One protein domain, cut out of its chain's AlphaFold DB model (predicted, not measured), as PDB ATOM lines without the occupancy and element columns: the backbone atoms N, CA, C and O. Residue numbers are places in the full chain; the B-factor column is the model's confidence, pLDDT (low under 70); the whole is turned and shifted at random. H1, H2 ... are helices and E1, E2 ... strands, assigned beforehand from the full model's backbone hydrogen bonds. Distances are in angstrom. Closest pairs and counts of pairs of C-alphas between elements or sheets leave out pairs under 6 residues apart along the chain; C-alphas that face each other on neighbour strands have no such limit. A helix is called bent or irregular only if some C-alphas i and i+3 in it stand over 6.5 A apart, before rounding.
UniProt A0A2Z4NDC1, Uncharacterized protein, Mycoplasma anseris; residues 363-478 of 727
ATOM      1  N   ILE A 363     168.988  19.842  53.013       88.19
ATOM      2  CA  ILE A 363     167.818  19.011  52.701       88.19
ATOM      3  C   ILE A 363     166.569  19.503  53.431       88.19
ATOM      4  O   ILE A 363     166.620  19.893  54.599       88.19
ATOM      5  N   SER A 364     165.431  19.437  52.742       88.50
ATOM      6  CA  SER A 364     164.098  19.620  53.323       88.50
ATOM      7  C   SER A 364     163.423  18.262  53.449       88.50
ATOM      8  O   SER A 364     163.423  17.492  52.489       88.50
ATOM      9  N   TYR A 365     162.840  17.954  54.607       89.25
ATOM     10  CA  TYR A 365     162.183  16.669  54.838       89.25
ATOM     11  C   TYR A 365     160.941  16.791  55.719       89.25
ATOM     12  O   TYR A 365     160.859  17.646  56.601       89.25
ATOM     13  N   PHE A 366     159.969  15.922  55.457       88.44
ATOM     14  CA  PHE A 366     158.607  16.017  55.969       88.44
ATOM     15  C   PHE A 366     158.080  14.616  56.319       88.44
ATOM     16  O   PHE A 366     157.825  13.823  55.409       88.44
ATOM     17  N   PRO A 367     157.900  14.282  57.611       91.19
ATOM     18  CA  PRO A 367     157.148  13.096  58.008       91.19
ATOM     19  C   PRO A 367     155.707  13.193  57.501       91.19
ATOM     20  O   PRO A 367     155.040  14.209  57.711       91.19
ATOM     21  N   GLN A 368     155.217  12.140  56.852       91.38
ATOM     22  CA  GLN A 368     153.826  12.015  56.420       91.38
ATOM     23  C   GLN A 368     152.998  11.431  57.570       91.38
ATOM     24  O   GLN A 368     152.584  10.277  57.552       91.38
ATOM     25  N   LEU A 369     152.838  12.255  58.603       90.44
ATOM     26  CA  LEU A 369     152.181  11.952  59.871       90.44
ATOM     27  C   LEU A 369     151.309  13.135  60.296       90.44
ATOM     28  O   LEU A 369     151.564  14.276  59.893       90.44
ATOM     29  N   GLU A 370     150.329  12.894  61.166       85.00
ATOM     30  CA  GLU A 370     149.589  13.986  61.799       85.00
ATOM     31  C   GLU A 370     150.514  14.849  62.664       85.00
ATOM     32  O   GLU A 370     151.410  14.351  63.351       85.00
ATOM     33  N   LYS A 371     150.299  16.168  62.639       83.25
ATOM     34  CA  LYS A 371     151.147  17.146  63.324       83.25
ATOM     35  C   LYS A 371     150.370  17.870  64.416       83.25
ATOM     36  O   LYS A 371     149.595  18.782  64.137       83.25
ATOM     37  N   ASN A 372     150.646  17.524  65.669       78.62
ATOM     38  CA  ASN A 372     150.188  18.289  66.821       78.62
ATOM     39  C   ASN A 372     151.243  19.339  67.201       78.62
ATOM     40  O   ASN A 372     152.295  19.034  67.776       78.62
ATOM     41  N   SER A 373     150.945  20.603  66.901       78.56
ATOM     42  CA  SER A 373     151.810  21.747  67.207       78.56
ATOM     43  C   SER A 373     153.220  21.574  66.603       78.56
ATOM     44  O   SER A 373     153.374  21.548  65.383       78.56
ATOM     45  N   ASN A 374     154.256  21.407  67.436       74.81
ATOM     46  CA  ASN A 374     155.647  21.184  67.018       74.81
ATOM     47  C   ASN A 374     156.084  19.710  67.152       74.81
ATOM     48  O   ASN A 374     157.264  19.435  67.371       74.81
ATOM     49  N   THR A 375     155.150  18.759  67.069       83.12
ATOM     50  CA  THR A 375     155.425  17.315  67.152       83.12
ATOM     51  C   THR A 375     154.573  16.558  66.138       83.12
ATOM     52  O   THR A 375     153.391  16.850  65.989       83.12
ATOM     53  N   TYR A 376     155.157  15.577  65.460       89.62
ATOM     54  CA  TYR A 376     154.423  14.606  64.655       89.62
ATOM     55  C   TYR A 376     154.056  13.399  65.517       89.62
ATOM     56  O   TYR A 376     154.855  12.960  66.348       89.62
ATOM     57  N   ILE A 377     152.846  12.891  65.329       88.38
ATOM     58  CA  ILE A 377     152.267  11.797  66.106       88.38
ATOM     59  C   ILE A 377     152.327  10.513  65.275       88.38
ATOM     60  O   ILE A 377     152.039  10.545  64.081       88.38
ATOM     61  N   VAL A 378     152.732   9.403  65.892       87.75
ATOM     62  CA  VAL A 378     152.924   8.102  65.229       87.75
ATOM     63  C   VAL A 378     152.419   6.954  66.106       87.75
ATOM     64  O   VAL A 378     152.382   7.059  67.335       87.75
ATOM     65  N   GLU A 379     152.025   5.849  65.483       78.88
ATOM     66  CA  GLU A 379     151.658   4.620  66.187       78.88
ATOM     67  C   GLU A 379     152.893   3.922  66.796       78.88
ATOM     68  O   GLU A 379     154.039   4.151  66.402       78.88
ATOM     69  N   LYS A 380     152.675   3.080  67.812       69.31
ATOM     70  CA  LYS A 380     153.755   2.336  68.483       69.31
ATOM     71  C   LYS A 380     154.166   1.129  67.637       69.31
ATOM     72  O   LYS A 380     153.303   0.354  67.237       69.31
ATOM     73  N   ASN A 381     155.469   0.929  67.429       65.81
ATOM     74  CA  ASN A 381     156.036  -0.146  66.595       65.81
ATOM     75  C   ASN A 381     155.525  -0.154  65.143       65.81
ATOM     76  O   ASN A 381     155.491  -1.206  64.507       65.81
ATOM     77  N   SER A 382     155.131   1.010  64.619       78.50
ATOM     78  CA  SER A 382     154.752   1.173  63.216       78.50
ATOM     79  C   SER A 382     155.940   1.633  62.368       78.50
ATOM     80  O   SER A 382     156.961   2.098  62.882       78.50
ATOM     81  N   GLU A 383     155.784   1.574  61.049       86.12
ATOM     82  CA  GLU A 383     156.581   2.401  60.143       86.12
ATOM     83  C   GLU A 383     155.849   3.712  59.835       86.12
ATOM     84  O   GLU A 383     154.621   3.793  59.921       86.12
ATOM     85  N   PHE A 384     156.599   4.745  59.462       90.25
ATOM     86  CA  PHE A 384     156.064   5.989  58.918       90.25
ATOM     87  C   PHE A 384     156.888   6.455  57.720       90.25
ATOM     88  O   PHE A 384     158.108   6.284  57.673       90.25
ATOM     89  N   ARG A 385     156.213   7.064  56.742       94.00
ATOM     90  CA  ARG A 385     156.851   7.555  55.519       94.00
ATOM     91  C   ARG A 385     157.381   8.975  55.720       94.00
ATOM     92  O   ARG A 385     156.728   9.814  56.343       94.00
ATOM     93  N   VAL A 386     158.554   9.269  55.174       92.81
ATOM     94  CA  VAL A 386     159.179  10.599  55.169       92.81
ATOM     95  C   VAL A 386     159.438  11.007  53.724       92.81
ATOM     96  O   VAL A 386     160.063  10.255  52.982       92.81
ATOM     97  N   LYS A 387     158.977  12.195  53.319       94.19
ATOM     98  CA  LYS A 387     159.302  12.805  52.019       94.19
ATOM     99  C   LYS A 387     160.529  13.703  52.160       94.19
ATOM    100  O   LYS A 387     160.643  14.400  53.168       94.19
ATOM    101  N   ILE A 388     161.436  13.693  51.188       91.75
ATOM    102  CA  ILE A 388     162.725  14.403  51.235       91.75
ATOM    103  C   ILE A 388     163.054  15.060  49.886       91.75
ATOM    104  O   ILE A 388     162.769  14.511  48.827       91.75
ATOM    105  N   PHE A 389     163.685  16.234  49.944       92.38
ATOM    106  CA  PHE A 389     164.196  16.979  48.795       92.38
ATOM    107  C   PHE A 389     165.573  17.578  49.102       92.38
ATOM    108  O   PHE A 389     165.839  17.982  50.239       92.38
ATOM    109  N   LEU A 390     166.416  17.711  48.080       91.69
ATOM    110  CA  LEU A 390     167.673  18.460  48.146       91.69
ATOM    111  C   LEU A 390     167.442  19.915  47.721       91.69
ATOM    112  O   LEU A 390     166.945  20.170  46.626       91.69
ATOM    113  N   ASN A 391     167.802  20.879  48.566       90.56
ATOM    114  CA  ASN A 391     167.706  22.301  48.248       90.56
ATOM    115  C   ASN A 391     169.022  22.769  47.594       90.56
ATOM    116  O   ASN A 391     170.073  22.755  48.239       90.56
ATOM    117  N   PHE A 392     168.967  23.222  46.341       90.06
ATOM    118  CA  PHE A 392     170.126  23.743  45.599       90.06
ATOM    119  C   PHE A 392     169.678  24.819  44.597       90.06
ATOM    120  O   PHE A 392     168.617  24.691  43.993       90.06
ATOM    121  N   ASN A 393     170.455  25.899  44.432       88.50
ATOM    122  CA  ASN A 393     170.148  27.027  43.532       88.50
ATOM    123  C   ASN A 393     168.693  27.548  43.623       88.50
ATOM    124  O   ASN A 393     168.044  27.806  42.612       88.50
ATOM    125  N   ASN A 394     168.171  27.687  44.848       85.75
ATOM    126  CA  ASN A 394     166.785  28.083  45.160       85.75
ATOM    127  C   ASN A 394     165.679  27.159  44.593       85.75
ATOM    128  O   ASN A 394     164.501  27.510  44.658       85.75
ATOM    129  N   LYS A 395     166.032  25.968  44.094       90.25
ATOM    130  CA  LYS A 395     165.114  24.880  43.729       90.25
ATOM    131  C   LYS A 395     165.111  23.778  44.795       90.25
ATOM    132  O   LYS A 395     166.053  23.647  45.579       90.25
ATOM    133  N   GLN A 396     164.056  22.963  44.787       91.38
ATOM    134  CA  GLN A 396     163.983  21.701  45.525       91.38
ATOM    135  C   GLN A 396     164.013  20.539  44.532       91.38
ATOM    136  O   GLN A 396     163.137  20.440  43.675       91.38
ATOM    137  N   TYR A 397     165.014  19.673  44.653       93.69
ATOM    138  CA  TYR A 397     165.210  18.519  43.784       93.69
ATOM    139  C   TYR A 397     164.663  17.243  44.441       93.69
ATOM    140  O   TYR A 397     165.089  16.910  45.555       93.69
ATOM    141  N   PRO A 398     163.727  16.531  43.785       94.88
ATOM    142  CA  PRO A 398     163.304  15.196  44.197       94.88
ATOM    143  C   PRO A 398     164.427  14.153  44.030       94.88
ATOM    144  O   PRO A 398     165.410  14.378  43.319       94.88
ATOM    145  N   LEU A 399     164.303  13.006  44.708       93.62
ATOM    146  CA  LEU A 399     165.355  11.984  44.793       93.62
ATOM    147  C   LEU A 399     165.706  11.354  43.438       93.62
ATOM    148  O   LEU A 399     166.850  10.946  43.243       93.62
ATOM    149  N   ASN A 400     164.765  11.283  42.498       94.94
ATOM    150  CA  ASN A 400     164.991  10.765  41.145       94.94
ATOM    151  C   ASN A 400     166.147  11.474  40.403       94.94
ATOM    152  O   ASN A 400     166.948  10.789  39.764       94.94
ATOM    153  N   TYR A 401     166.319  12.793  40.568       94.94
ATOM    154  CA  TYR A 401     167.474  13.545  40.040       94.94
ATOM    155  C   TYR A 401     168.817  13.111  40.656       94.94
ATOM    156  O   TYR A 401     169.871  13.321  40.062       94.94
ATOM    157  N   LEU A 402     168.792  12.505  41.846       92.19
ATOM    158  CA  LEU A 402     169.972  12.156  42.643       92.19
ATOM    159  C   LEU A 402     170.360  10.677  42.531       92.19
ATOM    160  O   LEU A 402     171.404  10.289  43.054       92.19
ATOM    161  N   LYS A 403     169.557   9.837  41.859       92.12
ATOM    162  CA  LYS A 403     169.808   8.387  41.781       92.12
ATOM    163  C   LYS A 403     171.182   8.064  41.187       92.12
ATOM    164  O   LYS A 403     171.889   7.219  41.734       92.12
ATOM    165  N   GLN A 404     171.603   8.804  40.155       91.50
ATOM    166  CA  GLN A 404     172.921   8.631  39.534       91.50
ATOM    167  C   GLN A 404     174.085   8.822  40.523       91.50
ATOM    168  O   GLN A 404     175.128   8.190  40.377       91.50
ATOM    169  N   HIS A 405     173.892   9.616  41.582       88.50
ATOM    170  CA  HIS A 405     174.893   9.839  42.623       88.50
ATOM    171  C   HIS A 405     174.971   8.695  43.650       88.50
ATOM    172  O   HIS A 405     175.741   8.812  44.595       88.50
ATOM    173  N   ASN A 406     174.207   7.601  43.510       86.00
ATOM    174  CA  ASN A 406     174.234   6.468  44.450       86.00
ATOM    175  C   ASN A 406     174.108   6.945  45.914       86.00
ATOM    176  O   ASN A 406     174.996   6.729  46.732       86.00
ATOM    177  N   ILE A 407     173.069   7.726  46.216       87.62
ATOM    178  CA  ILE A 407     172.951   8.430  47.500       87.62
ATOM    179  C   ILE A 407     172.763   7.489  48.697       87.62
ATOM    180  O   ILE A 407     172.072   6.481  48.606       87.62
ATOM    181  N   SER A 408     173.311   7.886  49.847       87.31
ATOM    182  CA  SER A 408     173.023   7.278  51.153       87.31
ATOM    183  C   SER A 408     172.193   8.254  51.994       87.31
ATOM    184  O   SER A 408     172.583   9.412  52.186       87.31
ATOM    185  N   ILE A 409     171.032   7.805  52.484       89.31
ATOM    186  CA  ILE A 409     170.192   8.555  53.429       89.31
ATOM    187  C   ILE A 409     170.451   8.004  54.830       89.31
ATOM    188  O   ILE A 409     170.215   6.827  55.102       89.31
ATOM    189  N   ARG A 410     170.899   8.869  55.743       87.38
ATOM    190  CA  ARG A 410     171.105   8.525  57.156       87.38
ATOM    191  C   ARG A 410     170.189   9.341  58.054       87.38
ATOM    192  O   ARG A 410     169.962  10.526  57.814       87.38
ATOM    193  N   TYR A 411     169.676   8.709  59.103       87.19
ATOM    194  CA  TYR A 411     168.710   9.289  60.029       87.19
ATOM    195  C   TYR A 411     169.123   9.091  61.489       87.19
ATOM    196  O   TYR A 411     169.718   8.086  61.868       87.19
ATOM    197  N   TYR A 412     168.761  10.050  62.325       85.38
ATOM    198  CA  TYR A 412     168.785   9.965  63.781       85.38
ATOM    199  C   TYR A 412     167.343  10.173  64.246       85.38
ATOM    200  O   TYR A 412     166.704  11.137  63.823       85.38
ATOM    201  N   LEU A 413     166.820   9.266  65.071       86.44
ATOM    202  CA  LEU A 413     165.436   9.283  65.564       86.44
ATOM    203  C   LEU A 413     165.409   8.844  67.031       86.44
ATOM    204  O   LEU A 413     164.904   7.784  67.383       86.44
ATOM    205  N   GLU A 414     166.015   9.658  67.884       79.31
ATOM    206  CA  GLU A 414     166.262   9.341  69.292       79.31
ATOM    207  C   GLU A 414     165.999  10.569  70.181       79.31
ATOM    208  O   GLU A 414     165.692  11.665  69.698       79.31
ATOM    209  N   GLU A 415     166.108  10.412  71.499       67.69
ATOM    210  CA  GLU A 415     166.084  11.555  72.419       67.69
ATOM    211  C   GLU A 415     167.279  12.496  72.160       67.69
ATOM    212  O   GLU A 415     168.354  12.030  71.772       67.69
ATOM    213  N   PRO A 416     167.144  13.825  72.342       57.38
ATOM    214  CA  PRO A 416     168.242  14.759  72.087       57.38
ATOM    215  C   PRO A 416     169.485  14.454  72.942       57.38
ATOM    216  O   PRO A 416     169.443  14.588  74.162       57.38
ATOM    217  N   GLY A 417     170.595  14.089  72.292       48.81
ATOM    218  CA  GLY A 417     171.873  13.781  72.949       48.81
ATOM    219  C   GLY A 417     172.181  12.289  73.135       48.81
ATOM    220  O   GLY A 417     173.230  11.972  73.687       48.81
ATOM    221  N   TYR A 418     171.320  11.382  72.663       50.59
ATOM    222  CA  TYR A 418     171.504   9.932  72.774       50.59
ATOM    223  C   TYR A 418     171.413   9.237  71.411       50.59
ATOM    224  O   TYR A 418     170.410   9.366  70.722       50.59
ATOM    225  N   GLY A 419     172.420   8.434  71.057       58.38
ATOM    226  CA  GLY A 419     172.400   7.561  69.875       58.38
ATOM    227  C   GLY A 419     173.264   8.033  68.703       58.38
ATOM    228  O   GLY A 419     173.997   9.017  68.789       58.38
ATOM    229  N   SER A 420     173.194   7.282  67.604       68.69
ATOM    230  CA  SER A 420     173.998   7.446  66.388       68.69
ATOM    231  C   SER A 420     173.116   7.538  65.137       68.69
ATOM    232  O   SER A 420     171.924   7.227  65.169       68.69
ATOM    233  N   TYR A 421     173.701   7.979  64.019       79.56
ATOM    234  CA  TYR A 421     173.024   7.958  62.722       79.56
ATOM    235  C   TYR A 421     172.906   6.522  62.199       79.56
ATOM    236  O   TYR A 421     173.914   5.856  61.964       79.56
ATOM    237  N   LYS A 422     171.667   6.080  61.985       83.88
ATOM    238  CA  LYS A 422     171.282   4.829  61.325       83.88
ATOM    239  C   LYS A 422     171.150   5.074  59.818       83.88
ATOM    240  O   LYS A 422     170.893   6.200  59.394       83.88
ATOM    241  N   GLU A 423     171.330   4.044  59.001       85.00
ATOM    242  CA  GLU A 423     171.175   4.134  57.543       85.00
ATOM    243  C   GLU A 423     169.803   3.608  57.104       85.00
ATOM    244  O   GLU A 423     169.261   2.687  57.715       85.00
ATOM    245  N   VAL A 424     169.221   4.219  56.074       88.88
ATOM    246  CA  VAL A 424     167.995   3.740  55.424       88.88
ATOM    247  C   VAL A 424     168.394   2.708  54.366       88.88
ATOM    248  O   VAL A 424     169.237   3.014  53.527       88.88
ATOM    249  N   SER A 425     167.802   1.505  54.376       83.81
ATOM    250  CA  SER A 425     168.047   0.532  53.294       83.81
ATOM    251  C   SER A 425     167.572   1.096  51.956       83.81
ATOM    252  O   SER A 425     166.500   1.697  51.895       83.81
ATOM    253  N   ASN A 426     168.318   0.844  50.879       81.44
ATOM    254  CA  ASN A 426     167.931   1.261  49.529       81.44
ATOM    255  C   ASN A 426     166.559   0.708  49.111       81.44
ATOM    256  O   ASN A 426     165.818   1.406  48.424       81.44
ATOM    257  N   ASP A 427     166.187  -0.487  49.581       83.44
ATOM    258  CA  ASP A 427     164.877  -1.105  49.311       83.44
ATOM    259  C   ASP A 427     163.707  -0.306  49.912       83.44
ATOM    260  O   ASP A 427     162.581  -0.371  49.422       83.44
ATOM    261  N   ASN A 428     163.980   0.502  50.943       87.81
ATOM    262  CA  ASN A 428     163.005   1.380  51.585       87.81
ATOM    263  C   ASN A 428     162.931   2.771  50.922       87.81
ATOM    264  O   ASN A 428     162.167   3.605  51.410       87.81
ATOM    265  N   ILE A 429     163.705   3.055  49.862       91.25
ATOM    266  CA  ILE A 429     163.763   4.368  49.191       91.25
ATOM    267  C   ILE A 429     162.965   4.349  47.878       91.25
ATOM    268  O   ILE A 429     163.416   3.852  46.846       91.25
ATOM    269  N   ASN A 430     161.801   4.999  47.883       93.81
ATOM    270  CA  ASN A 430     161.045   5.307  46.675       93.81
ATOM    271  C   ASN A 430     161.564   6.621  46.057       93.81
ATOM    272  O   ASN A 430     161.246   7.728  46.506       93.81
ATOM    273  N   TYR A 431     162.360   6.478  44.997       92.44
ATOM    274  CA  TYR A 431     162.955   7.586  44.241       92.44
ATOM    275  C   TYR A 431     161.934   8.459  43.490       92.44
ATOM    276  O   TYR A 431     162.208   9.636  43.264       92.44
ATOM    277  N   GLU A 432     160.774   7.911  43.128       91.56
ATOM    278  CA  GLU A 432     159.731   8.594  42.353       91.56
ATOM    279  C   GLU A 432     158.946   9.567  43.238       91.56
ATOM    280  O   GLU A 432     159.016  10.786  43.068       91.56
ATOM    281  N   ASP A 433     158.321   9.040  44.295       92.50
ATOM    282  CA  ASP A 433     157.657   9.843  45.327       92.50
ATOM    283  C   ASP A 433     158.639  10.733  46.101       92.50
ATOM    284  O   ASP A 433     158.209  11.661  46.796       92.50
ATOM    285  N   SER A 434     159.942  10.444  46.017       94.75
ATOM    286  CA  SER A 434     160.998  11.025  46.856       94.75
ATOM    287  C   SER A 434     160.743  10.783  48.340       94.75
ATOM    288  O   SER A 434     160.797  11.696  49.168       94.75
ATOM    289  N   THR A 435     160.403   9.538  48.669       95.75
ATOM    290  CA  THR A 435     160.027   9.111  50.018       95.75
ATOM    291  C   THR A 435     160.794   7.881  50.472       95.75
ATOM    292  O   THR A 435     161.309   7.118  49.660       95.75
ATOM    293  N   PHE A 436     160.848   7.673  51.784       93.69
ATOM    294  CA  PHE A 436     161.331   6.434  52.382       93.69
ATOM    295  C   PHE A 436     160.607   6.131  53.698       93.69
ATOM    296  O   PHE A 436     160.030   7.035  54.310       93.69
ATOM    297  N   ASN A 437     160.633   4.873  54.137       89.00
ATOM    298  CA  ASN A 437     160.040   4.453  55.411       89.00
ATOM    299  C   ASN A 437     161.066   4.469  56.559       89.00
ATOM    300  O   ASN A 437     162.221   4.082  56.379       89.00
ATOM    301  N   LEU A 438     160.614   4.854  57.757       90.31
ATOM    302  CA  LEU A 438     161.335   4.716  59.027       90.31
ATOM    303  C   LEU A 438     160.490   3.953  60.051       90.31
ATOM    304  O   LEU A 438     159.308   4.243  60.216       90.31
ATOM    305  N   ALA A 439     161.111   3.036  60.791       85.06
ATOM    306  CA  ALA A 439     160.466   2.310  61.885       85.06
ATOM    307  C   ALA A 439     160.496   3.105  63.205       85.06
ATOM    308  O   ALA A 439     161.545   3.614  63.616       85.06
ATOM    309  N   PHE A 440     159.359   3.175  63.901       82.69
ATOM    310  CA  PHE A 440     159.204   3.779  65.227       82.69
ATOM    311  C   PHE A 440     159.035   2.689  66.299       82.69
ATOM    312  O   PHE A 440     157.959   2.470  66.855       82.69
ATOM    313  N   ASN A 441     160.134   1.999  66.610       75.38
ATOM    314  CA  ASN A 441     160.182   0.862  67.546       75.38
ATOM    315  C   ASN A 441     160.148   1.295  69.029       75.38
ATOM    316  O   ASN A 441     160.925   0.801  69.849       75.38
ATOM    317  N   PHE A 442     159.312   2.277  69.376       70.00
ATOM    318  CA  PHE A 442     159.268   2.885  70.704       70.00
ATOM    319  C   PHE A 442     157.854   2.857  71.294       70.00
ATOM    320  O   PHE A 442     156.916   3.432  70.746       70.00
ATOM    321  N   ASN A 443     157.723   2.266  72.483       63.06
ATOM    322  CA  ASN A 443     156.443   2.104  73.176       63.06
ATOM    323  C   ASN A 443     156.039   3.303  74.058       63.06
ATOM    324  O   ASN A 443     155.145   3.171  74.895       63.06
ATOM    325  N   ASP A 444     156.667   4.473  73.904       62.97
ATOM    326  CA  ASP A 444     156.512   5.593  74.837       62.97
ATOM    327  C   ASP A 444     156.255   6.970  74.191       62.97
ATOM    328  O   ASP A 444     156.528   7.216  73.018       62.97
ATOM    329  N   GLN A 445     155.749   7.892  75.016       72.00
ATOM    330  CA  GLN A 445     155.421   9.276  74.651       72.00
ATOM    331  C   GLN A 445     156.645  10.220  74.542       72.00
ATOM    332  O   GLN A 445     156.468  11.439  74.473       72.00
ATOM    333  N   ARG A 446     157.897   9.746  74.621       72.38
ATOM    334  CA  ARG A 446     159.061  10.652  74.662       72.38
ATOM    335  C   ARG A 446     159.310  11.257  73.278       72.38
ATOM    336  O   ARG A 446     159.375  10.552  72.271       72.38
ATOM    337  N   ARG A 447     159.441  12.588  73.237       78.62
ATOM    338  CA  ARG A 447     159.640  13.368  72.006       78.62
ATOM    339  C   ARG A 447     161.050  13.135  71.470       78.62
ATOM    340  O   ARG A 447     162.017  13.669  72.013       78.62
ATOM    341  N   ARG A 448     161.155  12.359  70.396       83.44
ATOM    342  CA  ARG A 448     162.415  12.027  69.719       83.44
ATOM    343  C   ARG A 448     162.665  13.012  68.592       83.44
ATOM    344  O   ARG A 448     161.733  13.386  67.887       83.44
ATOM    345  N   MET A 449     163.899  13.470  68.437       86.19
ATOM    346  CA  MET A 449     164.268  14.405  67.378       86.19
ATOM    347  C   MET A 449     164.578  13.618  66.105       86.19
ATOM    348  O   MET A 449     165.460  12.765  66.130       86.19
ATOM    349  N   LEU A 450     163.890  13.920  64.999       87.75
ATOM    350  CA  LEU A 450     164.239  13.387  63.683       87.75
ATOM    351  C   LEU A 450     165.237  14.329  63.005       87.75
ATOM    352  O   LEU A 450     164.878  15.448  62.624       87.75
ATOM    353  N   GLN A 451     166.469  13.865  62.821       85.94
ATOM    354  CA  GLN A 451     167.474  14.504  61.969       85.94
ATOM    355  C   GLN A 451     167.791  13.603  60.782       85.94
ATOM    356  O   GLN A 451     167.923  12.394  60.951       85.94
ATOM    357  N   LEU A 452     167.937  14.195  59.598       86.62
ATOM    358  CA  LEU A 452     168.414  13.504  58.403       86.62
ATOM    359  C   LEU A 452     169.738  14.101  57.930       86.62
ATOM    360  O   LEU A 452     170.000  15.290  58.126       86.62
ATOM    361  N   VAL A 453     170.524  13.270  57.256       85.62
ATOM    362  CA  VAL A 453     171.719  13.637  56.496       85.62
ATOM    363  C   VAL A 453     171.689  12.873  55.173       85.62
ATOM    364  O   VAL A 453     171.460  11.663  55.162       85.62
ATOM    365  N   LEU A 454     171.947  13.568  54.067       87.12
ATOM    366  CA  LEU A 454     172.118  12.962  52.744       87.12
ATOM    367  C   LEU A 454     173.606  12.945  52.384       87.12
ATOM    368  O   LEU A 454     174.276  13.967  52.539       87.12
ATOM    369  N   ARG A 455     174.119  11.814  51.897       84.75
ATOM    370  CA  ARG A 455     175.536  11.608  51.561       84.75
ATOM    371  C   ARG A 455     175.730  11.126  50.128       84.75
ATOM    372  O   ARG A 455     174.883  10.406  49.595       84.75
ATOM    373  N   TYR A 456     176.874  11.469  49.543       81.38
ATOM    374  CA  TYR A 456     177.379  10.836  48.327       81.38
ATOM    375  C   TYR A 456     178.135   9.558  48.734       81.38
ATOM    376  O   TYR A 456     179.161   9.634  49.406       81.38
ATOM    377  N   ASN A 457     177.610   8.371  48.408       68.25
ATOM    378  CA  ASN A 457     178.083   7.105  49.003       68.25
ATOM    379  C   ASN A 457     179.464   6.647  48.487       68.25
ATOM    380  O   ASN A 457     180.082   5.756  49.059       68.25
ATOM    381  N   ASN A 458     179.965   7.276  47.421       63.00
ATOM    382  CA  ASN A 458     181.285   6.999  46.855       63.00
ATOM    383  C   ASN A 458     182.396   7.899  47.452       63.00
ATOM    384  O   ASN A 458     183.537   7.821  46.998       63.00
ATOM    385  N   ASP A 459     182.081   8.780  48.412       57.62
ATOM    386  CA  ASP A 459     183.023   9.761  48.970       57.62
ATOM    387  C   ASP A 459     183.669   9.316  50.292       57.62
ATOM    388  O   ASP A 459     182.997   9.098  51.305       57.62
ATOM    389  N   ILE A 460     185.003   9.272  50.301       49.16
ATOM    390  CA  ILE A 460     185.821   9.001  51.491       49.16
ATOM    391  C   ILE A 460     185.788  10.201  52.456       49.16
ATOM    392  O   ILE A 460     185.747  10.015  53.677       49.16
ATOM    393  N   ASP A 461     185.694  11.430  51.941       54.22
ATOM    394  CA  ASP A 461     185.721  12.670  52.728       54.22
ATOM    395  C   ASP A 461     184.369  13.008  53.387       54.22
ATOM    396  O   ASP A 461     184.182  14.120  53.902       54.22
ATOM    397  N   ASN A 462     183.433  12.050  53.417       55.75
ATOM    398  CA  ASN A 462     182.174  12.103  54.163       55.75
ATOM    399  C   ASN A 462     181.309  13.346  53.844       55.75
ATOM    400  O   ASN A 462     180.725  13.950  54.751       55.75
ATOM    401  N   SER A 463     181.201  13.744  52.571       58.22
ATOM    402  CA  SER A 463     180.290  14.823  52.165       58.22
ATOM    403  C   SER A 463     178.831  14.538  52.519       58.22
ATOM    404  O   SER A 463     178.302  13.437  52.346       58.22
ATOM    405  N   ALA A 464     178.199  15.549  53.120       64.81
ATOM    406  CA  ALA A 464     176.983  15.387  53.899       64.81
ATOM    407  C   ALA A 464     176.156  16.680  53.891       64.81
ATOM    408  O   ALA A 464     176.549  17.665  54.518       64.81
ATOM    409  N   ALA A 465     174.996  16.663  53.231       64.31
ATOM    410  CA  ALA A 465     174.031  17.754  53.325       64.31
ATOM    411  C   ALA A 465     173.363  17.708  54.697       64.31
ATOM    412  O   ALA A 465     172.885  16.657  55.136       64.31
ATOM    413  N   THR A 466     173.328  18.856  55.369       66.12
ATOM    414  CA  THR A 466     172.802  18.987  56.734       66.12
ATOM    415  C   THR A 466     171.566  19.889  56.778       66.12
ATOM    416  O   THR A 466     171.095  20.407  55.762       66.12
ATOM    417  N   ILE A 467     170.948  19.996  57.955       62.47
ATOM    418  CA  ILE A 467     169.603  20.555  58.099       62.47
ATOM    419  C   ILE A 467     169.603  22.078  57.931       62.47
ATOM    420  O   ILE A 467     170.121  22.809  58.773       62.47
ATOM    421  N   ASN A 468     168.877  22.547  56.919       55.78
ATOM    422  CA  ASN A 468     168.260  23.872  56.887       55.78
ATOM    423  C   ASN A 468     166.987  23.723  56.029       55.78
ATOM    424  O   ASN A 468     167.056  23.222  54.914       55.78
ATOM    425  N   THR A 469     165.776  24.018  56.508       49.25
ATOM    426  CA  THR A 469     165.323  25.405  56.735       49.25
ATOM    427  C   THR A 469     164.208  25.576  57.786       49.25
ATOM    428  O   THR A 469     163.825  26.708  58.063       49.25
ATOM    429  N   GLN A 470     163.658  24.500  58.374       50.50
ATOM    430  CA  GLN A 470     162.388  24.563  59.143       50.50
ATOM    431  C   GLN A 470     162.471  24.162  60.633       50.50
ATOM    432  O   GLN A 470     161.447  24.010  61.299       50.50
ATOM    433  N   GLY A 471     163.678  24.039  61.191       59.09
ATOM    434  CA  GLY A 471     163.895  23.767  62.619       59.09
ATOM    435  C   GLY A 471     163.894  22.281  63.005       59.09
ATOM    436  O   GLY A 471     163.984  21.394  62.160       59.09
ATOM    437  N   ARG A 472     163.861  22.000  64.317       74.38
ATOM    438  CA  ARG A 472     163.953  20.631  64.860       74.38
ATOM    439  C   ARG A 472     162.608  19.912  64.733       74.38
ATOM    440  O   ARG A 472     161.654  20.275  65.419       74.38
ATOM    441  N   ILE A 473     162.553  18.875  63.901       84.06
ATOM    442  CA  ILE A 473     161.398  17.975  63.808       84.06
ATOM    443  C   ILE A 473     161.411  17.011  65.000       84.06
ATOM    444  O   ILE A 473     162.438  16.403  65.300       84.06
ATOM    445  N   PHE A 474     160.263  16.860  65.663       88.00
ATOM    446  CA  PHE A 474     160.064  15.906  66.755       88.00
ATOM    447  C   PHE A 474     158.958  14.908  66.411       88.00
ATOM    448  O   PHE A 474     157.923  15.314  65.884       88.00
ATOM    449  N   ILE A 475     159.162  13.637  66.752       87.69
ATOM    450  CA  ILE A 475     158.206  12.529  66.616       87.69
ATOM    451  C   ILE A 475     157.834  12.021  68.022       87.69
ATOM    452  O   ILE A 475     158.687  12.008  68.916       87.69
ATOM    453  N   GLN A 476     156.583  11.613  68.237       86.00
ATOM    454  CA  GLN A 476     156.077  11.108  69.518       86.00
ATOM    455  C   GLN A 476     155.021  10.011  69.311       86.00
ATOM    456  O   GLN A 476     154.129  10.163  68.480       86.00
ATOM    457  N   GLY A 477     155.102   8.936  70.102       78.06
ATOM    458  CA  GLY A 477     154.126   7.846  70.080       78.06
ATOM    459  C   GLY A 477     152.773   8.226  70.697       78.06
ATOM    460  O   GLY A 477     152.724   8.979  71.676       78.06
ATOM    461  N   ILE A 478     151.693   7.672  70.141       68.06
ATOM    462  CA  ILE A 478     150.322   7.740  70.681       68.06
ATOM    463  C   ILE A 478     150.241   7.053  72.062       68.06
ATOM    464  O   ILE A 478     150.970   6.098  72.344       68.06
TER     465      ILE A 478
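This is residues 363 to 478 of the 727 residues of an uncharacterized protein of Mycoplasma anseris (UniProt A0A2Z4NDC1). Two small sheets stand partly face to face like a short, twisted sandwich: the long strand E4 with E1, E5 and E7 forms one side, and E8 with E6 and E9 forms the other. At one end of the longest axis the second sheet goes on through E10 and E3 to E2; at the other end lie E5, the turn at residues 393 to 394 that joins it to E4 in a hairpin, and the one short helix, H1. A long link, residues 415 to 434, passes from E6 to E7, from one sheet to the other, with short strand-like pairings to both. The printed part has 116 residues, with ten named strands and one named helix in the order E1 E2 E3 E4 E5 H1 E6 E7 E8 E9 E10; it is mostly strand, and both sheets are branched, one antiparallel and the larger one mixed. It is compact, with a radius of gyration of the C-alphas of 14.0 A and spans of 38 by 27 by 25 A.

E1, residues 363 to 367, begins at C-alpha 363 at (167.818, 19.011, 52.701) and is 13.3 A long. It runs on into E2, residues 370 to 372, across a break of 2 residues, at 94 degrees. E3 is residues 375 to 378. E4, residues 382 to 392, is the longest strand at 32.5 A and ends at C-alpha 392 at (170.126, 23.743, 45.599). E5 is residues 395 to 397, and H1 is residues 399 to 405, 10.0 A long. E6, residues 407 to 414, is 22.8 A long; E7, residues 435 to 440, is 16.1 A. E8, residues 448 to 456, is 26.1 A long. E9 is residues 464 to 467, and E10, residues 473 to 477, is 14.0 A long and ends at C-alpha 477 at (154.126, 7.846, 70.080).

In the sheet of the first strand, E4 has three antiparallel neighbours in staggered pairing: E1 on one side, E5 and E7 on the other side. N 364 and O 389 of E1 and E4 are 2.9 A apart, N 390 and O 397 of the hairpin E4 and E5 3.0 A, and N 386 and O 436 of E4 and E7 2.8 A. H1 only grazes this sheet, with its residues 399 to 402; the closest C-alphas of H1 and E4 are those of Leu 399 and Phe 389, 6.5 A apart. H1 is irregular, with C-alphas 401 and 404 7.4 A apart; 1 of its 3 O i to N i+4 pairs is within hydrogen-bond range, against 3 of 4 O i to N i+3 pairs. The larger sheet is strongly twisted. In it E8 has E6 on one side, and E9 and E10 on the other side, each antiparallel to it. N 410 and O 453 of E6 and E8 are 2.9 A apart, N 465 and O 454 of the hairpin E8 and E9 2.9 A, and N 450 and O 473 of E8 and E10 2.9 A. E10 is parallel to E3, with N 376 and O 474 2.8 A apart, and E3 forms an antiparallel hairpin with E2, with N 372 and O 375 2.8 A apart. Between the sheets, the closest C-alphas of E1 and E9 are those of Ile 363 and Ile 467, 5.9 A apart. E6 and E7 are near each other, while E4 and E8 are only just apart, at 8.4 A.

The two C-alphas farthest apart are those of Asn 393 and Asn 443, 41.1 A. The printed part has no cut. The link E6 to E7 is long, with 20 residues; in it residues 422 to 423 pair with residues 410 to 411 of E6, and residues 429 to 430 with residues 435 to 436 of E7. The mean pLDDT of the printed part is 80.8; 26 residues are under 70, among them residues 415 to 420 and residues 457 to 471, of which 464 to 467 belong to E9.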